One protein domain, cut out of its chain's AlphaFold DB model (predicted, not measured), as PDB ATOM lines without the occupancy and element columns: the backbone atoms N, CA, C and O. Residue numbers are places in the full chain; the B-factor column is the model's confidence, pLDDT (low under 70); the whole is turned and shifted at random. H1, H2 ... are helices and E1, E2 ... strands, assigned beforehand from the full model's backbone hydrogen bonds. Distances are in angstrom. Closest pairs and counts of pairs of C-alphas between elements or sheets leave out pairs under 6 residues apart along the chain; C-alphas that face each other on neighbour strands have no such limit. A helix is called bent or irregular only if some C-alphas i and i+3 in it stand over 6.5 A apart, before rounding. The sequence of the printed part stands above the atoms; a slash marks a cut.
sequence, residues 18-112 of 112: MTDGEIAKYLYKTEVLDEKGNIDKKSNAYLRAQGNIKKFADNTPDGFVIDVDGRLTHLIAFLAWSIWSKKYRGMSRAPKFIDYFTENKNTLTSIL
ATOM      1  N   MET A  18     -17.913   8.590  97.053       91.06
ATOM      2  CA  MET A  18     -18.064  10.018  96.832       91.06
ATOM      3  C   MET A  18     -19.538  10.369  96.709       91.06
ATOM      4  O   MET A  18     -20.344   9.600  96.175       91.06
ATOM      5  N   THR A  19     -19.884  11.556  97.180       91.94
ATOM      6  CA  THR A  19     -21.189  12.166  96.942       91.94
ATOM      7  C   THR A  19     -21.379  12.481  95.458       91.94
ATOM      8  O   THR A  19     -20.420  12.663  94.701       91.94
ATOM      9  N   ASP A  20     -22.633  12.648  95.036       91.88
ATOM     10  CA  ASP A  20     -22.956  13.099  93.677       91.88
ATOM     11  C   ASP A  20     -22.211  14.387  93.281       91.88
ATOM     12  O   ASP A  20     -21.800  14.539  92.132       91.88
ATOM     13  N   GLY A  21     -22.035  15.317  94.227       91.81
ATOM     14  CA  GLY A  21     -21.328  16.577  93.997       91.81
ATOM     15  C   GLY A  21     -19.834  16.384  93.757       91.81
ATOM     16  O   GLY A  21     -19.278  16.993  92.845       91.81
ATOM     17  N   GLU A  22     -19.195  15.506  94.523       92.19
ATOM     18  CA  GLU A  22     -17.777  15.177  94.354       92.19
ATOM     19  C   GLU A  22     -17.521  14.451  93.032       92.19
ATOM     20  O   GLU A  22     -16.607  14.831  92.302       92.19
ATOM     21  N   ILE A  23     -18.378  13.494  92.656       92.25
ATOM     22  CA  ILE A  23     -18.293  12.831  91.345       92.25
ATOM     23  C   ILE A  23     -18.529  13.840  90.217       92.25
ATOM     24  O   ILE A  23     -17.795  13.850  89.230       92.25
ATOM     25  N   ALA A  24     -19.521  14.723  90.347       93.31
ATOM     26  CA  ALA A  24     -19.777  15.758  89.350       93.31
ATOM     27  C   ALA A  24     -18.566  16.689  89.179       93.31
ATOM     28  O   ALA A  24     -18.164  16.971  88.049       93.31
ATOM     29  N   LYS A  25     -17.942  17.108  90.286       92.25
ATOM     30  CA  LYS A  25     -16.718  17.919  90.284       92.25
ATOM     31  C   LYS A  25     -15.537  17.172  89.675       92.25
ATOM     32  O   LYS A  25     -14.781  17.768  88.917       92.25
ATOM     33  N   TYR A  26     -15.399  15.877  89.949       90.19
ATOM     34  CA  TYR A  26     -14.377  15.041  89.326       90.19
ATOM     35  C   TYR A  26     -14.534  15.005  87.794       90.19
ATOM     36  O   TYR A  26     -13.569  15.216  87.062       90.19
ATOM     37  N   LEU A  27     -15.759  14.804  87.297       90.44
ATOM     38  CA  LEU A  27     -16.035  14.671  85.860       90.44
ATOM     39  C   LEU A  27     -15.967  15.993  85.088       90.44
ATOM     40  O   LEU A  27     -15.470  16.026  83.964       90.44
ATOM     41  N   TYR A  28     -16.516  17.061  85.664       93.00
ATOM     42  CA  TYR A  28     -16.808  18.316  84.959       93.00
ATOM     43  C   TYR A  28     -16.061  19.526  85.539       93.00
ATOM     44  O   TYR A  28     -16.229  20.653  85.074       93.00
ATOM     45  N   LYS A  29     -15.195  19.307  86.534       92.25
ATOM     46  CA  LYS A  29     -14.294  20.313  87.111       92.25
ATOM     47  C   LYS A  29     -15.046  21.565  87.573       92.25
ATOM     48  O   LYS A  29     -15.845  21.497  88.500       92.25
ATOM     49  N   THR A  30     -14.767  22.713  86.964       91.94
ATOM     50  CA  THR A  30     -15.351  24.006  87.331       91.94
ATOM     51  C   THR A  30     -16.744  24.223  86.743       91.94
ATOM     52  O   THR A  30     -17.441  25.111  87.213       91.94
ATOM     53  N   GLU A  31     -17.191  23.422  85.766       92.94
ATOM     54  CA  GLU A  31     -18.523  23.574  85.143       92.94
ATOM     55  C   GLU A  31     -19.684  23.285  86.106       92.94
ATOM     56  O   GLU A  31     -20.834  23.601  85.806       92.94
ATOM     57  N   VAL A  32     -19.399  22.641  87.239       94.25
ATOM     58  CA  VAL A  32     -20.391  22.323  88.276       94.25
ATOM     59  C   VAL A  32     -20.368  23.315  89.428       94.25
ATOM     60  O   VAL A  32     -21.018  23.059  90.437       94.25
ATOM     61  N   LEU A  33     -19.583  24.389  89.331       93.81
ATOM     62  CA  LEU A  33     -19.431  25.367  90.400       93.81
ATOM     63  C   LEU A  33     -20.237  26.637  90.101       93.81
ATOM     64  O   LEU A  33     -20.282  27.089  88.960       93.81
ATOM     65  N   ASP A  34     -20.858  27.209  91.130       93.00
ATOM     66  CA  ASP A  34     -21.434  28.551  91.086       93.00
ATOM     67  C   ASP A  34     -20.332  29.629  91.138       93.00
ATOM     68  O   ASP A  34     -19.144  29.342  91.315       93.00
ATOM     69  N   GLU A  35     -20.723  30.899  91.031       92.38
ATOM     70  CA  GLU A  35     -19.802  32.047  91.108       92.38
ATOM     71  C   GLU A  35     -19.027  32.126  92.436       92.38
ATOM     72  O   GLU A  35     -17.999  32.796  92.522       92.38
ATOM     73  N   LYS A  36     -19.505  31.440  93.481       93.94
ATOM     74  CA  LYS A  36     -18.887  31.374  94.809       93.94
ATOM     75  C   LYS A  36     -18.009  30.128  94.984       93.94
ATOM     76  O   LYS A  36     -17.455  29.937  96.064       93.94
ATOM     77  N   GLY A  37     -17.879  29.284  93.960       90.44
ATOM     78  CA  GLY A  37     -17.100  28.048  94.001       90.44
ATOM     79  C   GLY A  37     -17.798  26.867  94.690       90.44
ATOM     80  O   GLY A  37     -17.144  25.855  94.948       90.44
ATOM     81  N   ASN A  38     -19.097  26.964  94.990       93.50
ATOM     82  CA  ASN A  38     -19.891  25.862  95.545       93.50
ATOM     83  C   ASN A  38     -20.496  25.012  94.430       93.50
ATOM     84  O   ASN A  38     -20.684  25.498  93.325       93.50
ATOM     85  N   ILE A  39     -20.867  23.761  94.721       92.81
ATOM     86  CA  ILE A  39     -21.564  22.915  93.741       92.81
ATOM     87  C   ILE A  39     -22.910  23.548  93.354       92.81
ATOM     88  O   ILE A  39     -23.852  23.564  94.153       92.81
ATOM     89  N   ASP A  40     -23.024  23.996  92.106       95.69
ATOM     90  CA  ASP A  40     -24.279  24.421  91.506       95.69
ATOM     91  C   ASP A  40     -25.094  23.192  91.091       95.69
ATOM     92  O   ASP A  40     -24.940  22.629  90.001       95.69
ATOM     93  N   LYS A  41     -26.021  22.800  91.969       92.88
ATOM     94  CA  LYS A  41     -26.943  21.678  91.741       92.88
ATOM     95  C   LYS A  41     -27.918  21.907  90.576       92.88
ATOM     96  O   LYS A  41     -28.594  20.966  90.168       92.88
ATOM     97  N   LYS A  42     -28.031  23.135  90.058       94.31
ATOM     98  CA  LYS A  42     -28.872  23.471  88.899       94.31
ATOM     99  C   LYS A  42     -28.084  23.488  87.591       94.31
ATOM    100  O   LYS A  42     -28.702  23.512  86.527       94.31
ATOM    101  N   SER A  43     -26.753  23.439  87.652       94.81
ATOM    102  CA  SER A  43     -25.915  23.408  86.457       94.81
ATOM    103  C   SER A  43     -26.229  22.179  85.598       94.81
ATOM    104  O   SER A  43     -26.439  21.064  86.086       94.81
ATOM    105  N   ASN A  44     -26.196  22.359  84.275       95.81
ATOM    106  CA  ASN A  44     -26.379  21.251  83.334       95.81
ATOM    107  C   ASN A  44     -25.330  20.145  83.539       95.81
ATOM    108  O   ASN A  44     -25.626  18.968  83.342       95.81
ATOM    109  N   ALA A  45     -24.107  20.506  83.939       93.94
ATOM    110  CA  ALA A  45     -23.048  19.551  84.237       93.94
ATOM    111  C   ALA A  45     -23.401  18.669  85.447       93.94
ATOM    112  O   ALA A  45     -23.304  17.443  85.350       93.94
ATOM    113  N   TYR A  46     -23.900  19.264  86.536       95.50
ATOM    114  CA  TYR A  46     -24.325  18.516  87.719       95.50
ATOM    115  C   TYR A  46     -25.498  17.582  87.407       95.50
ATOM    116  O   TYR A  46     -25.448  16.396  87.731       95.50
ATOM    117  N   LEU A  47     -26.522  18.074  86.701       95.94
ATOM    118  CA  LEU A  47     -27.690  17.265  86.332       95.94
ATOM    119  C   LEU A  47     -27.308  16.072  85.438       95.94
ATOM    120  O   LEU A  47     -27.832  14.967  85.608       95.94
ATOM    121  N   ARG A  48     -26.349  16.254  84.518       94.19
ATOM    122  CA  ARG A  48     -25.792  15.153  83.713       94.19
ATOM    123  C   ARG A  48     -25.055  14.127  84.571       94.19
ATOM    124  O   ARG A  48     -25.268  12.929  84.374       94.19
ATOM    125  N   ALA A  49     -24.222  14.573  85.515       94.25
ATOM    126  CA  ALA A  49     -23.543  13.681  86.455       94.25
ATOM    127  C   ALA A  49     -24.565  12.860  87.252       94.25
ATOM    128  O   ALA A  49     -24.530  11.632  87.217       94.25
ATOM    129  N   GLN A  50     -25.541  13.528  87.869       94.06
ATOM    130  CA  GLN A  50     -26.576  12.895  88.684       94.06
ATOM    131  C   GLN A  50     -27.379  11.848  87.899       94.06
ATOM    132  O   GLN A  50     -27.637  10.754  88.410       94.06
ATOM    133  N   GLY A  51     -27.741  12.156  86.649       94.69
ATOM    134  CA  GLY A  51     -28.434  11.224  85.763       94.69
ATOM    135  C   GLY A  51     -27.611   9.973  85.448       94.69
ATOM    136  O   GLY A  51     -28.158   8.870  85.416       94.69
ATOM    137  N   ASN A  52     -26.297  10.112  85.260       94.31
ATOM    138  CA  ASN A  52     -25.407   8.969  85.039       94.31
ATOM    139  C   ASN A  52     -25.205   8.143  86.312       94.31
ATOM    140  O   ASN A  52     -25.250   6.920  86.240       94.31
ATOM    141  N   ILE A  53     -25.049   8.786  87.472       94.38
ATOM    142  CA  ILE A  53     -24.919   8.092  88.762       94.38
ATOM    143  C   ILE A  53     -26.216   7.337  89.094       94.38
ATOM    144  O   ILE A  53     -26.175   6.218  89.595       94.38
ATOM    145  N   LYS A  54     -27.387   7.893  88.752       93.69
ATOM    146  CA  LYS A  54     -28.667   7.179  88.887       93.69
ATOM    147  C   LYS A  54     -28.724   5.941  88.004       93.69
ATOM    148  O   LYS A  54     -29.004   4.864  88.505       93.69
ATOM    149  N   LYS A  55     -28.366   6.067  86.727       94.56
ATOM    150  CA  LYS A  55     -28.297   4.901  85.836       94.56
ATOM    151  C   LYS A  55     -27.310   3.849  86.337       94.56
ATOM    152  O   LYS A  55     -27.599   2.669  86.208       94.56
ATOM    153  N   PHE A  56     -26.177   4.263  86.898       94.81
ATOM    154  CA  PHE A  56     -25.230   3.348  87.529       94.81
ATOM    155  C   PHE A  56     -25.886   2.575  88.679       94.81
ATOM    156  O   PHE A  56     -25.885   1.348  88.648       94.81
ATOM    157  N   ALA A  57     -26.505   3.278  89.630       92.06
ATOM    158  CA  ALA A  57     -27.204   2.659  90.755       92.06
ATOM    159  C   ALA A  57     -28.298   1.677  90.294       92.06
ATOM    160  O   ALA A  57     -28.378   0.567  90.799       92.06
ATOM    161  N   ASP A  58     -29.075   2.050  89.275       91.00
ATOM    162  CA  ASP A  58     -30.173   1.227  88.753       91.00
ATOM    163  C   ASP A  58     -29.690  -0.039  88.007       91.00
ATOM    164  O   ASP A  58     -30.471  -0.963  87.793       91.00
ATOM    165  N   ASN A  59     -28.432  -0.076  87.543       88.69
ATOM    166  CA  ASN A  59     -27.919  -1.124  86.644       88.69
ATOM    167  C   ASN A  59     -26.725  -1.904  87.207       88.69
ATOM    168  O   ASN A  59     -26.131  -2.708  86.482       88.69
ATOM    169  N   THR A  60     -26.333  -1.662  88.456       86.44
ATOM    170  CA  THR A  60     -25.193  -2.347  89.073       86.44
ATOM    171  C   THR A  60     -25.595  -3.068  90.351       86.44
ATOM    172  O   THR A  60     -26.583  -2.690  90.972       86.44
ATOM    173  N   PRO A  61     -24.885  -4.151  90.720       82.31
ATOM    174  CA  PRO A  61     -25.189  -4.880  91.945       82.31
ATOM    175  C   PRO A  61     -25.029  -4.025  93.203       82.31
ATOM    176  O   PRO A  61     -24.274  -3.049  93.216       82.31
ATOM    177  N   ASP A  62     -25.697  -4.460  94.272       79.75
ATOM    178  CA  ASP A  62     -25.582  -3.860  95.598       79.75
ATOM    179  C   ASP A  62     -24.118  -3.802  96.065       79.75
ATOM    180  O   ASP A  62     -23.310  -4.686  95.767       79.75
ATOM    181  N   GLY A  63     -23.781  -2.763  96.831       84.12
ATOM    182  CA  GLY A  63     -22.448  -2.572  97.411       84.12
ATOM    183  C   GLY A  63     -21.592  -1.500  96.734       84.12
ATOM    184  O   GLY A  63     -20.619  -1.054  97.332       84.12
ATOM    185  N   PHE A  64     -21.964  -1.009  95.546       89.38
ATOM    186  CA  PHE A  64     -21.295   0.154  94.930       89.38
ATOM    187  C   PHE A  64     -21.972   1.492  95.213       89.38
ATOM    188  O   PHE A  64     -21.413   2.548  94.908       89.38
ATOM    189  N   VAL A  65     -23.179   1.447  95.768       89.94
ATOM    190  CA  VAL A  65     -23.959   2.616  96.152       89.94
ATOM    191  C   VAL A  65     -24.473   2.397  97.566       89.94
ATOM    192  O   VAL A  65     -24.984   1.325  97.884       89.94
ATOM    193  N   ILE A  66     -24.310   3.410  98.410       88.88
ATOM    194  CA  ILE A  66     -24.749   3.425  99.802       88.88
ATOM    195  C   ILE A  66     -25.648   4.648  99.981       88.88
ATOM    196  O   ILE A  66     -25.308   5.734  99.513       88.88
ATOM    197  N   ASP A  67     -26.790   4.473 100.643       84.00
ATOM    198  CA  ASP A  67     -27.720   5.563 100.948       84.00
ATOM    199  C   ASP A  67     -27.661   5.878 102.449       84.00
ATOM    200  O   ASP A  67     -28.230   5.158 103.272       84.00
ATOM    201  N   VAL A  68     -26.880   6.900 102.813       76.94
ATOM    202  CA  VAL A  68     -26.702   7.391 104.191       76.94
ATOM    203  C   VAL A  68     -26.696   8.914 104.128       76.94
ATOM    204  O   VAL A  68     -25.711   9.511 103.703       76.94
ATOM    205  N   ASP A  69     -27.816   9.538 104.505       71.62
ATOM    206  CA  ASP A  69     -28.044  10.989 104.376       71.62
ATOM    207  C   ASP A  69     -27.767  11.533 102.961       71.62
ATOM    208  O   ASP A  69     -27.338  12.672 102.754       71.62
ATOM    209  N   GLY A  70     -28.049  10.697 101.961       79.00
ATOM    210  CA  GLY A  70     -27.752  10.941 100.563       79.00
ATOM    211  C   GLY A  70     -26.965   9.796  99.939       79.00
ATOM    212  O   GLY A  70     -26.442   8.898 100.600       79.00
ATOM    213  N   ARG A  71     -26.875   9.845  98.612       87.81
ATOM    214  CA  ARG A  71     -26.215   8.811  97.829       87.81
ATOM    215  C   ARG A  71     -24.697   8.977  97.854       87.81
ATOM    216  O   ARG A  71     -24.169   9.977  97.364       87.81
ATOM    217  N   LEU A  72     -24.012   7.942  98.324       91.56
ATOM    218  CA  LEU A  72     -22.576   7.741  98.181       91.56
ATOM    219  C   LEU A  72     -22.322   6.669  97.126       91.56
ATOM    220  O   LEU A  72     -22.898   5.587  97.176       91.56
ATOM    221  N   THR A  73     -21.462   6.966  96.159       93.19
ATOM    222  CA  THR A  73     -21.166   6.077  95.032       93.19
ATOM    223  C   THR A  73     -19.679   5.766  94.981       93.19
ATOM    224  O   THR A  73     -18.842   6.663  95.071       93.19
ATOM    225  N   HIS A  74     -19.338   4.494  94.796       92.06
ATOM    226  CA  HIS A  74     -17.962   4.048  94.637       92.06
ATOM    227  C   HIS A  74     -17.377   4.574  93.316       92.06
ATOM    228  O   HIS A  74     -17.735   4.094  92.236       92.06
ATOM    229  N   LEU A  75     -16.421   5.511  93.382       89.62
ATOM    230  CA  LEU A  75     -15.905   6.205  92.192       89.62
ATOM    231  C   LEU A  75     -15.336   5.243  91.136       89.62
ATOM    232  O   LEU A  75     -15.717   5.321  89.970       89.62
ATOM    233  N   ILE A  76     -14.457   4.311  91.528       89.69
ATOM    234  CA  ILE A  76     -13.807   3.385  90.574       89.69
ATOM    235  C   ILE A  76     -14.840   2.548  89.818       89.69
ATOM    236  O   ILE A  76     -14.775   2.439  88.596       89.69
ATOM    237  N   ALA A  77     -15.814   1.982  90.534       92.19
ATOM    238  CA  ALA A  77     -16.876   1.182  89.943       92.19
ATOM    239  C   ALA A  77     -17.748   2.020  88.999       92.19
ATOM    240  O   ALA A  77     -18.071   1.572  87.901       92.19
ATOM    241  N   PHE A  78     -18.057   3.265  89.370       93.25
ATOM    242  CA  PHE A  78     -18.791   4.189  88.510       93.25
ATOM    243  C   PHE A  78     -18.034   4.523  87.210       93.25
ATOM    244  O   PHE A  78     -18.622   4.524  86.119       93.25
ATOM    245  N   LEU A  79     -16.721   4.763  87.289       90.25
ATOM    246  CA  LEU A  79     -15.878   5.003  86.113       90.25
ATOM    247  C   LEU A  79     -15.771   3.748  85.238       90.25
ATOM    248  O   LEU A  79     -15.965   3.829  84.021       90.25
ATOM    249  N   ALA A  80     -15.559   2.581  85.852       92.06
ATOM    250  CA  ALA A  80     -15.546   1.292  85.166       92.06
ATOM    251  C   ALA A  80     -16.859   1.052  84.415       92.06
ATOM    252  O   ALA A  80     -16.854   0.701  83.236       92.06
ATOM    253  N   TRP A  81     -17.994   1.300  85.071       94.56
ATOM    254  CA  TRP A  81     -19.311   1.142  84.467       94.56
ATOM    255  C   TRP A  81     -19.536   2.131  83.328       94.56
ATOM    256  O   TRP A  81     -20.116   1.774  82.305       94.56
ATOM    257  N   SER A  82     -19.044   3.362  83.451       91.75
ATOM    258  CA  SER A  82     -19.141   4.363  82.385       91.75
ATOM    259  C   SER A  82     -18.382   3.938  81.121       91.75
ATOM    260  O   SER A  82     -18.836   4.208  80.008       91.75
ATOM    261  N   ILE A  83     -17.248   3.246  81.272       91.94
ATOM    262  CA  ILE A  83     -16.481   2.681  80.151       91.94
ATOM    263  C   ILE A  83     -17.179   1.434  79.605       91.94
ATOM    264  O   ILE A  83     -17.418   1.346  78.399       91.94
ATOM    265  N   TRP A  84     -17.551   0.499  80.479       94.06
ATOM    266  CA  TRP A  84     -18.234  -0.743  80.118       94.06
ATOM    267  C   TRP A  84     -19.544  -0.469  79.370       94.06
ATOM    268  O   TRP A  84     -19.754  -0.978  78.270       94.06
ATOM    269  N   SER A  85     -20.392   0.406  79.909       93.69
ATOM    270  CA  SER A  85     -21.706   0.719  79.340       93.69
ATOM    271  C   SER A  85     -21.608   1.395  77.976       93.69
ATOM    272  O   SER A  85     -22.469   1.171  77.131       93.69
ATOM    273  N   LYS A  86     -20.551   2.180  77.720       92.56
ATOM    274  CA  LYS A  86     -20.253   2.719  76.385       92.56
ATOM    275  C   LYS A  86     -19.709   1.643  75.450       92.56
ATOM    276  O   LYS A  86     -20.193   1.527  74.329       92.56
ATOM    277  N   LYS A  87     -18.719   0.868  75.906       93.19
ATOM    278  CA  LYS A  87     -18.007  -0.128  75.092       93.19
ATOM    279  C   LYS A  87     -18.930  -1.243  74.617       93.19
ATOM    280  O   LYS A  87     -18.830  -1.643  73.467       93.19
ATOM    281  N   TYR A  88     -19.816  -1.722  75.483       93.25
ATOM    282  CA  TYR A  88     -20.658  -2.889  75.222       93.25
ATOM    283  C   TYR A  88     -22.112  -2.531  74.878       93.25
ATOM    284  O   TYR A  88     -22.973  -3.409  74.802       93.25
ATOM    285  N   ARG A  89     -22.405  -1.246  74.641       90.81
ATOM    286  CA  ARG A  89     -23.749  -0.789  74.276       90.81
ATOM    287  C   ARG A  89     -24.243  -1.498  73.014       90.81
ATOM    288  O   ARG A  89     -23.606  -1.417  71.969       90.81
ATOM    289  N   GLY A  90     -25.408  -2.139  73.097       89.94
ATOM    290  CA  GLY A  90     -26.042  -2.804  71.952       89.94
ATOM    291  C   GLY A  90     -25.381  -4.117  71.524       89.94
ATOM    292  O   GLY A  90     -25.784  -4.691  70.516       89.94
ATOM    293  N   MET A  91     -24.394  -4.619  72.273       92.88
ATOM    294  CA  MET A  91     -23.814  -5.931  72.005       92.88
ATOM    295  C   MET A  91     -24.716  -7.045  72.533       92.88
ATOM    296  O   MET A  91     -25.157  -7.015  73.679       92.88
ATOM    297  N   SER A  92     -24.930  -8.074  71.713       86.81
ATOM    298  CA  SER A  92     -25.729  -9.251  72.076       86.81
ATOM    299  C   SER A  92     -25.064 -10.145  73.128       86.81
ATOM    300  O   SER A  92     -25.750 -10.885  73.827       86.81
ATOM    301  N   ARG A  93     -23.730 -10.090  73.248       88.38
ATOM    302  CA  ARG A  93     -22.927 -10.884  74.193       88.38
ATOM    303  C   ARG A  93     -21.940 -10.002  74.960       88.38
ATOM    304  O   ARG A  93     -20.729 -10.162  74.845       88.38
ATOM    305  N   ALA A  94     -22.464  -9.033  75.704       89.38
ATOM    306  CA  ALA A  94     -21.653  -8.229  76.613       89.38
ATOM    307  C   ALA A  94     -21.190  -9.068  77.828       89.38
ATOM    308  O   ALA A  94     -21.993  -9.844  78.355       89.38
ATOM    309  N   PRO A  95     -19.938  -8.916  78.305       91.00
ATOM    310  CA  PRO A  95     -19.520  -9.489  79.584       91.00
ATOM    311  C   PRO A  95     -20.303  -8.830  80.723       91.00
ATOM    312  O   PRO A  95     -20.698  -7.667  80.603       91.00
ATOM    313  N   LYS A  96     -20.506  -9.531  81.844       91.12
ATOM    314  CA  LYS A  96     -21.149  -8.917  83.012       91.12
ATOM    315  C   LYS A  96     -20.266  -7.792  83.548       91.12
ATOM    316  O   LYS A  96     -19.040  -7.882  83.529       91.12
ATOM    317  N   PHE A  97     -20.900  -6.741  84.059       91.19
ATOM    318  CA  PHE A  97     -20.179  -5.597  84.616       91.19
ATOM    319  C   PHE A  97     -19.209  -6.000  85.743       91.19
ATOM    320  O   PHE A  97     -18.093  -5.496  85.775       91.19
ATOM    321  N   ILE A  98     -19.593  -6.934  86.623       89.88
ATOM    322  CA  ILE A  98     -18.741  -7.401  87.733       89.88
ATOM    323  C   ILE A  98     -17.444  -8.049  87.246       89.88
ATOM    324  O   ILE A  98     -16.378  -7.757  87.790       89.88
ATOM    325  N   ASP A  99     -17.528  -8.880  86.208       90.31
ATOM    326  CA  ASP A  99     -16.360  -9.553  85.636       90.31
ATOM    327  C   ASP A  99     -15.411  -8.499  85.047       90.31
ATOM    328  O   ASP A  99     -14.234  -8.434  85.400       90.31
ATOM    329  N   TYR A 100     -15.965  -7.562  84.264       90.62
ATOM    330  CA  TYR A 100     -15.212  -6.432  83.721       90.62
ATOM    331  C   TYR A 100     -14.566  -5.571  84.818       90.62
ATOM    332  O   TYR A 100     -13.404  -5.185  84.700       90.62
ATOM    333  N   PHE A 101     -15.297  -5.250  85.886       90.69
ATOM    334  CA  PHE A 101     -14.777  -4.447  86.988       90.69
ATOM    335  C   PHE A 101     -13.616  -5.150  87.694       90.69
ATOM    336  O   PHE A 101     -12.574  -4.535  87.889       90.69
ATOM    337  N   THR A 102     -13.762  -6.437  88.006       88.81
ATOM    338  CA  THR A 102     -12.725  -7.239  88.675       88.81
ATOM    339  C   THR A 102     -11.438  -7.293  87.854       88.81
ATOM    340  O   THR A 102     -10.355  -7.068  88.389       88.81
ATOM    341  N   GLU A 103     -11.552  -7.508  86.542       87.62
ATOM    342  CA  GLU A 103     -10.406  -7.557  85.627       87.62
ATOM    343  C   GLU A 103      -9.680  -6.210  85.490       87.62
ATOM    344  O   GLU A 103      -8.473  -6.177  85.264       87.62
ATOM    345  N   ASN A 104     -10.402  -5.089  85.619       83.62
ATOM    346  CA  ASN A 104      -9.881  -3.756  85.298       83.62
ATOM    347  C   ASN A 104      -9.667  -2.858  86.531       83.62
ATOM    348  O   ASN A 104      -9.118  -1.763  86.384       83.62
ATOM    349  N   LYS A 105     -10.062  -3.292  87.741       82.25
ATOM    350  CA  LYS A 105      -9.997  -2.495  88.984       82.25
ATOM    351  C   LYS A 105      -8.600  -1.919  89.211       82.25
ATOM    352  O   LYS A 105      -8.470  -0.716  89.393       82.25
ATOM    353  N   ASN A 106      -7.558  -2.743  89.119       82.38
ATOM    354  CA  ASN A 106      -6.177  -2.316  89.378       82.38
ATOM    355  C   ASN A 106      -5.690  -1.260  88.376       82.38
ATOM    356  O   ASN A 106      -5.080  -0.267  88.766       82.38
ATOM    357  N   THR A 107      -6.005  -1.437  87.091       80.19
ATOM    358  CA  THR A 107      -5.665  -0.462  86.049       80.19
ATOM    359  C   THR A 107      -6.395   0.860  86.274       80.19
ATOM    360  O   THR A 107      -5.777   1.917  86.203       80.19
ATOM    361  N   LEU A 108      -7.688   0.818  86.597       74.25
ATOM    362  CA  LEU A 108      -8.482   2.024  86.841       74.25
ATOM    363  C   LEU A 108      -8.031   2.778  88.094       74.25
ATOM    364  O   LEU A 108      -7.973   4.003  88.064       74.25
ATOM    365  N   THR A 109      -7.657   2.064  89.158       77.12
ATOM    366  CA  THR A 109      -7.088   2.672  90.366       77.12
ATOM    367  C   THR A 109      -5.739   3.339  90.089       77.12
ATOM    368  O   THR A 109      -5.475   4.386  90.655       77.12
ATOM    369  N   SER A 110      -4.905   2.791  89.197       72.38
ATOM    370  CA  SER A 110      -3.587   3.373  88.876       72.38
ATOM    371  C   SER A 110      -3.621   4.661  88.038       72.38
ATOM    372  O   SER A 110      -2.596   5.321  87.893       72.38
ATOM    373  N   ILE A 111      -4.773   4.990  87.444       65.06
ATOM    374  CA  ILE A 111      -4.965   6.173  86.583       65.06
ATOM    375  C   ILE A 111      -5.513   7.369  87.386       65.06
ATOM    376  O   ILE A 111      -5.514   8.500  86.893       65.06
ATOM    377  N   LEU A 112      -5.992   7.116  88.604       62.69
ATOM    378  CA  LEU A 112      -6.529   8.109  89.534       62.69
ATOM    379  C   LEU A 112      -5.450   8.628  90.476       62.69
ATOM    380  O   LEU A 112      -5.521   9.841  90.773       62.69
TER     381      LEU A 112
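What this domain is: This is residues 18 to 112 of the 112 residues of an uncharacterized protein of Lactococcus lactis subsp. lactis (UniProt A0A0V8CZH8). Two helix pairs follow each other along the longest axis: a helical hairpin of H1 and H2 towards one end, and the steeply tilted pair H3 and H4 towards the other. A small strand hairpin, E1 and E2, sits to one side between them, and E2 leads straight into H3. The 95 printed residues hold H1, H2, E1, E2, H3 and H4 in that order, with the strands antiparallel; the class is mostly helix. The whole is compact, with a radius of gyration of the C-alphas of 14.2 A, yet elongated, spanning 46 by 26 by 26 A.

How they stand to each other: H1, residues 20 to 32, touches H2, residues 44 to 59, at a shallow tilt of 30 degrees, opposite ways; their closest C-alphas, of Ala 24 and Ala 49, are 5.2 A apart. E1, residues 65 to 67, and E2, residues 71 to 74, form a hairpin, with N 66 and O 72 at 2.9 A. H3, residues 75 to 87, only just touches H2, with 3 pairs of C-alphas within 8 A, the closest those of Phe 56 and Phe 78 at 6.6 A; they are about perpendicular at 85 degrees. H4, residues 97 to 110, touches H3 at a steep tilt of 60 degrees, opposite ways, with the C-alphas of Ala 80 and Phe 101 closest at 6.1 A. H4 is apart from H1 and H2. Every O i to N i+4 pair is within hydrogen-bond range in H2, against 6 of 9 in H1, 8 of 9 in H3 and 8 of 10 in H4.

Where its parts are: H1 begins at C-alpha 20 (-22.956, 13.099, 93.677) and spans 11.0 A; it is irregular, with C-alphas 27 and 30 9.5 A apart. H2 spans 22.7 A, E1 6.8 A, E2 10.0 A and H3 18.4 A. H4 spans 19.3 A to C-alpha 110 (-3.587, 3.373, 88.876) and is irregular, with C-alphas 103 and 106 7.7 A apart.

The domain as a whole: The C-alphas farthest apart, of Lys 36 and Arg 93, are 47.2 A apart. The printed part has no cut, the link from H1 to H2 is long, and residues 111 to 112 have pLDDT under 70.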